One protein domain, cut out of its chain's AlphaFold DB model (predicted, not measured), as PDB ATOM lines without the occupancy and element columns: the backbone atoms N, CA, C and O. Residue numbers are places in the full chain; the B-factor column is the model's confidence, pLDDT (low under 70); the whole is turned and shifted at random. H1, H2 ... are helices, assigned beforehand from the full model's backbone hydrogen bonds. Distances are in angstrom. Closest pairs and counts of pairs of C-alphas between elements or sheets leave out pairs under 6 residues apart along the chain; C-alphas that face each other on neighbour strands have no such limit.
ATOM      1  N   GLU A 608     144.657 129.391 200.993       75.88
ATOM      2  CA  GLU A 608     143.791 129.844 199.885       75.88
ATOM      3  C   GLU A 608     142.390 130.265 200.360       75.88
ATOM      4  O   GLU A 608     141.741 131.099 199.725       75.88
ATOM      5  N   SER A 609     141.935 129.719 201.493       81.44
ATOM      6  CA  SER A 609     140.613 129.989 202.066       81.44
ATOM      7  C   SER A 609     140.535 131.285 202.887       81.44
ATOM      8  O   SER A 609     139.442 131.778 203.173       81.44
ATOM      9  N   LEU A 610     141.683 131.852 203.271       85.19
ATOM     10  CA  LEU A 610     141.761 133.020 204.146       85.19
ATOM     11  C   LEU A 610     141.744 134.333 203.345       85.19
ATOM     12  O   LEU A 610     142.184 134.403 202.197       85.19
ATOM     13  N   ALA A 611     141.301 135.420 203.984       84.25
ATOM     14  CA  ALA A 611     141.337 136.774 203.421       84.25
ATOM     15  C   ALA A 611     141.724 137.833 204.470       84.25
ATOM     16  O   ALA A 611     141.701 137.582 205.679       84.25
ATOM     17  N   GLY A 612     142.078 139.038 204.009       86.56
ATOM     18  CA  GLY A 612     142.337 140.195 204.871       86.56
ATOM     19  C   GLY A 612     143.430 139.953 205.918       86.56
ATOM     20  O   GLY A 612     144.492 139.408 205.621       86.56
ATOM     21  N   ALA A 613     143.151 140.356 207.159       87.50
ATOM     22  CA  ALA A 613     144.070 140.242 208.291       87.50
ATOM     23  C   ALA A 613     144.459 138.787 208.618       87.50
ATOM     24  O   ALA A 613     145.609 138.516 208.961       87.50
ATOM     25  N   ALA A 614     143.516 137.847 208.487       86.50
ATOM     26  CA  ALA A 614     143.762 136.430 208.751       86.50
ATOM     27  C   ALA A 614     144.741 135.839 207.727       86.50
ATOM     28  O   ALA A 614     145.709 135.189 208.115       86.50
ATOM     29  N   PHE A 615     144.539 136.148 206.442       86.19
ATOM     30  CA  PHE A 615     145.459 135.753 205.376       86.19
ATOM     31  C   PHE A 615     146.854 136.346 205.583       86.19
ATOM     32  O   PHE A 615     147.843 135.619 205.567       86.19
ATOM     33  N   ASN A 616     146.935 137.655 205.857       86.81
ATOM     34  CA  ASN A 616     148.207 138.331 206.110       86.81
ATOM     35  C   ASN A 616     148.989 137.663 207.245       86.81
ATOM     36  O   ASN A 616     150.160 137.326 207.082       86.81
ATOM     37  N   SER A 617     148.326 137.437 208.384       84.44
ATOM     38  CA  SER A 617     148.957 136.834 209.553       84.44
ATOM     39  C   SER A 617     149.370 135.383 209.314       84.44
ATOM     40  O   SER A 617     150.437 135.000 209.782       84.44
ATOM     41  N   ALA A 618     148.553 134.586 208.621       83.06
ATOM     42  CA  ALA A 618     148.873 133.191 208.334       83.06
ATOM     43  C   ALA A 618     150.107 133.086 207.430       83.06
ATOM     44  O   ALA A 618     151.061 132.401 207.783       83.06
ATOM     45  N   VAL A 619     150.152 133.866 206.343       79.88
ATOM     46  CA  VAL A 619     151.317 133.908 205.447       79.88
ATOM     47  C   VAL A 619     152.565 134.415 206.176       79.88
ATOM     48  O   VAL A 619     153.640 133.859 205.986       79.88
ATOM     49  N   ARG A 620     152.466 135.433 207.047       79.62
ATOM     50  CA  ARG A 620     153.622 135.886 207.851       79.62
ATOM     51  C   ARG A 620     154.163 134.780 208.750       79.62
ATOM     52  O   ARG A 620     155.361 134.535 208.723       79.62
ATOM     53  N   ASN A 621     153.291 134.088 209.481       77.56
ATOM     54  CA  ASN A 621     153.702 132.983 210.349       77.56
ATOM     55  C   ASN A 621     154.364 131.849 209.558       77.56
ATOM     56  O   ASN A 621     155.299 131.228 210.054       77.56
ATOM     57  N   GLU A 622     153.878 131.584 208.347       75.19
ATOM     58  CA  GLU A 622     154.423 130.560 207.458       75.19
ATOM     59  C   GLU A 622     155.837 130.924 206.989       75.19
ATOM     60  O   GLU A 622     156.748 130.096 206.960       75.19
ATOM     61  N   LEU A 623     156.061 132.199 206.681       74.44
ATOM     62  CA  LEU A 623     157.359 132.693 206.233       74.44
ATOM     63  C   LEU A 623     158.361 132.841 207.377       74.44
ATOM     64  O   LEU A 623     159.526 132.509 207.181       74.44
ATOM     65  N   ASP A 624     157.917 133.261 208.563       69.44
ATOM     66  CA  ASP A 624     158.759 133.377 209.762       69.44
ATOM     67  C   ASP A 624     159.300 132.012 210.227       69.44
ATOM     68  O   ASP A 624     160.352 131.938 210.861       69.44
ATOM     69  N   GLN A 625     158.605 130.919 209.897       68.19
ATOM     70  CA  GLN A 625     159.049 129.551 210.184       68.19
ATOM     71  C   GLN A 625     160.069 129.016 209.167       68.19
ATOM     72  O   GLN A 625     160.698 127.988 209.415       68.19
ATOM     73  N   ARG A 626     160.257 129.689 208.026       72.12
ATOM     74  CA  ARG A 626     161.143 129.226 206.951       72.12
ATOM     75  C   ARG A 626     162.521 129.845 207.066       72.12
ATOM     76  O   ARG A 626     162.677 131.061 207.044       72.12
ATOM     77  N   ARG A 627     163.542 128.988 207.029       71.88
ATOM     78  CA  ARG A 627     164.951 129.400 207.027       71.88
ATOM     79  C   ARG A 627     165.316 130.305 205.836       71.88
ATOM     80  O   ARG A 627     165.978 131.318 206.016       71.88
ATOM     81  N   TRP A 628     164.838 129.982 204.629       77.06
ATOM     82  CA  TRP A 628     165.048 130.794 203.421       77.06
ATOM     83  C   TRP A 628     163.737 130.971 202.648       77.06
ATOM     84  O   TRP A 628     163.498 130.343 201.614       77.06
ATOM     85  N   TYR A 629     162.853 131.815 203.186       74.88
ATOM     86  CA  TYR A 629     161.473 131.978 202.718       74.88
ATOM     87  C   TYR A 629     161.349 132.359 201.226       74.88
ATOM     88  O   TYR A 629     160.336 132.058 200.594       74.88
ATOM     89  N   GLN A 630     162.379 132.977 200.633       77.25
ATOM     90  CA  GLN A 630     162.424 133.313 199.208       77.25
ATOM     91  C   GLN A 630     162.299 132.068 198.319       77.25
ATOM     92  O   GLN A 630     161.684 132.152 197.260       77.25
ATOM     93  N   THR A 631     162.806 130.907 198.741       76.00
ATOM     94  CA  THR A 631     162.663 129.660 197.965       76.00
ATOM     95  C   THR A 631     161.232 129.157 197.935       76.00
ATOM     96  O   THR A 631     160.792 128.647 196.915       76.00
ATOM     97  N   TRP A 632     160.452 129.364 198.995       76.81
ATOM     98  CA  TRP A 632     159.023 129.062 198.956       76.81
ATOM     99  C   TRP A 632     158.286 130.006 197.996       76.81
ATOM    100  O   TRP A 632     157.441 129.561 197.225       76.81
ATOM    101  N   LEU A 633     158.658 131.292 197.971       71.50
ATOM    102  CA  LEU A 633     158.043 132.296 197.093       71.50
ATOM    103  C   LEU A 633     158.343 132.097 195.607       71.50
ATOM    104  O   LEU A 633     157.467 132.319 194.769       71.50
ATOM    105  N   TYR A 634     159.581 131.730 195.278       70.81
ATOM    106  CA  TYR A 634     160.025 131.533 193.897       70.81
ATOM    107  C   TYR A 634     159.992 130.068 193.447       70.81
ATOM    108  O   TYR A 634     160.038 129.806 192.244       70.81
ATOM    109  N   GLY A 635     159.866 129.130 194.382       66.88
ATOM    110  CA  GLY A 635     159.669 127.707 194.134       66.88
ATOM    111  C   GLY A 635     158.207 127.339 193.887       66.88
ATOM    112  O   GLY A 635     157.310 128.180 193.920       66.88
ATOM    113  N   GLY A 636     157.965 126.055 193.627       66.44
ATOM    114  CA  GLY A 636     156.659 125.538 193.203       66.44
ATOM    115  C   GLY A 636     155.477 125.875 194.131       66.44
ATOM    116  O   GLY A 636     154.488 126.414 193.630       66.44
ATOM    117  N   PRO A 637     155.549 125.598 195.449       68.12
ATOM    118  CA  PRO A 637     154.395 125.717 196.350       68.12
ATOM    119  C   PRO A 637     153.879 127.161 196.514       68.12
ATOM    120  O   PRO A 637     152.746 127.468 196.135       68.12
ATOM    121  N   GLY A 638     154.731 128.095 196.954       71.00
ATOM    122  CA  GLY A 638     154.327 129.489 197.166       71.00
ATOM    123  C   GLY A 638     154.025 130.235 195.867       71.00
ATOM    124  O   GLY A 638     153.078 131.020 195.816       71.00
ATOM    125  N   ARG A 639     154.745 129.953 194.771       71.12
ATOM    126  CA  ARG A 639     154.431 130.536 193.454       71.12
ATOM    127  C   ARG A 639     153.050 130.104 192.960       71.12
ATOM    128  O   ARG A 639     152.311 130.938 192.432       71.12
ATOM    129  N   LYS A 640     152.692 128.827 193.141       73.69
ATOM    130  CA  LYS A 640     151.368 128.297 192.795       73.69
ATOM    131  C   LYS A 640     150.281 128.975 193.625       73.69
ATOM    132  O   LYS A 640     149.350 129.521 193.032       73.69
ATOM    133  N   LEU A 641     150.452 129.042 194.948       74.56
ATOM    134  CA  LEU A 641     149.538 129.753 195.843       74.56
ATOM    135  C   LEU A 641     149.321 131.200 195.373       74.56
ATOM    136  O   LEU A 641     148.200 131.586 195.053       74.56
ATOM    137  N   LEU A 642     150.398 131.985 195.242       72.12
ATOM    138  CA  LEU A 642     150.342 133.399 194.846       72.12
ATOM    139  C   LEU A 642     149.661 133.613 193.488       72.12
ATOM    140  O   LEU A 642     148.983 134.626 193.287       72.12
ATOM    141  N   SER A 643     149.826 132.675 192.551       72.38
ATOM    142  CA  SER A 643     149.184 132.748 191.238       72.38
ATOM    143  C   SER A 643     147.660 132.586 191.312       72.38
ATOM    144  O   SER A 643     146.952 133.306 190.604       72.38
ATOM    145  N   ASN A 644     147.168 131.747 192.230       77.81
ATOM    146  CA  ASN A 644     145.748 131.442 192.421       77.81
ATOM    147  C   ASN A 644     144.989 132.499 193.239       77.81
ATOM    148  O   ASN A 644     143.762 132.546 193.182       77.81
ATOM    149  N   LEU A 645     145.689 133.357 193.987       79.31
ATOM    150  CA  LEU A 645     145.041 134.359 194.837       79.31
ATOM    151  C   LEU A 645     144.211 135.369 194.029       79.31
ATOM    152  O   LEU A 645     144.646 135.898 192.994       79.31
ATOM    153  N   SER A 646     143.046 135.718 194.577       82.50
ATOM    154  CA  SER A 646     142.240 136.855 194.123       82.50
ATOM    155  C   SER A 646     142.989 138.188 194.277       82.50
ATOM    156  O   SER A 646     143.981 138.287 195.008       82.50
ATOM    157  N   VAL A 647     142.516 139.247 193.607       82.69
ATOM    158  CA  VAL A 647     143.102 140.594 193.754       82.69
ATOM    159  C   VAL A 647     143.019 141.062 195.212       82.69
ATOM    160  O   VAL A 647     144.022 141.520 195.745       82.69
ATOM    161  N   ASP A 648     141.890 140.864 195.898       80.88
ATOM    162  CA  ASP A 648     141.726 141.266 197.304       80.88
ATOM    163  C   ASP A 648     142.694 140.537 198.258       80.88
ATOM    164  O   ASP A 648     143.261 141.146 199.174       80.88
ATOM    165  N   GLN A 649     142.949 139.244 198.021       83.19
ATOM    166  CA  GLN A 649     143.941 138.474 198.780       83.19
ATOM    167  C   GLN A 649     145.365 138.956 198.496       83.19
ATOM    168  O   GLN A 649     146.133 139.159 199.434       83.19
ATOM    169  N   LYS A 650     145.705 139.227 197.228       83.06
ATOM    170  CA  LYS A 650     147.003 139.812 196.844       83.06
ATOM    171  C   LYS A 650     147.217 141.178 197.489       83.06
ATOM    172  O   LYS A 650     148.306 141.455 197.977       83.06
ATOM    173  N   LEU A 651     146.177 142.009 197.544       85.69
ATOM    174  CA  LEU A 651     146.238 143.311 198.205       85.69
ATOM    175  C   LEU A 651     146.382 143.190 199.726       85.69
ATOM    176  O   LEU A 651     146.990 144.056 200.343       85.69
ATOM    177  N   SER A 652     145.882 142.116 200.335       84.75
ATOM    178  CA  SER A 652     146.021 141.853 201.776       84.75
ATOM    179  C   SER A 652     147.297 141.088 202.145       84.75
ATOM    180  O   SER A 652     147.608 140.954 203.330       84.75
ATOM    181  N   ALA A 653     148.025 140.566 201.159       83.12
ATOM    182  CA  ALA A 653     149.222 139.765 201.360       83.12
ATOM    183  C   ALA A 653     150.332 140.577 202.053       83.12
ATOM    184  O   ALA A 653     150.466 141.782 201.812       83.12
TER     185      ALA A 653
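What this domain is: This is residues 608 to 653 of the 1044 residues of an uncharacterized protein of Sphingomonas sp. MM-1 (UniProt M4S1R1). Four helices make a loose four-sided frame around a largely empty middle: H1 and H3 are its two long sides and run in opposite directions, H2 crosses from one to the other at one end, and H4 does so at the other end. The ring comes back on itself where H4 meets the start of H1, and its four corners have few contacts. The printed part has 46 residues with four named helices, in the order H1, H2, H3, H4, and no named strand; the class is all helix. The whole is compact, with a radius of gyration of the C-alphas of 10.2 A and spans of 26 by 19 by 15 A.

Where its parts are: Residues 608 to 611 come before H1, residues 612 to 624, which is 18.4 A long and begins at C-alpha 612 at (142.337, 140.195, 204.871). H2 is residues 629 to 634, 9.0 A. H3 is residues 636 to 644, 12.4 A, with C-alpha 636 at (156.659, 125.538, 193.203). H4 is residues 647 to 652, 8.6 A, and ends at C-alpha 652 at (146.021, 141.853, 201.776).

How they stand to each other: H1 and H2 are close but not clearly touching, the closest C-alphas being those of Leu 623 and Tyr 629, 5.5 A apart; they run opposite ways at a steep tilt of 69 degrees, only just short of about perpendicular. H2 and H3 touch only at the corner by their link, and only just, with 3 pairs of C-alphas within 8 A; the closest are those of Trp 632 and Gly 638, 5.0 A. H3 and H4 are close but not clearly touching, the closest C-alphas being those of Leu 642 and Lys 650, 7.5 A. H1 touches H4 with residues 612 to 616 alone, at a steep tilt of 64 degrees, the same way; the closest C-alphas are those of Gly 612 and Ser 652, 5.1 A. H1 and H3 are apart, and so are H2 and H4. In H1, H2, H3 and H4 every O i to N i+4 pair is within hydrogen-bond range.

The domain as a whole: The two C-alphas farthest apart, those of Arg 627 and Val 647, are 27.9 A apart. The printed part has no cut, and the links H1 to H2, H2 to H3 and H3 to H4 are tight. The mean pLDDT of the printed part is 77.8; residues 624 to 625 and 635 to 637 are under 70.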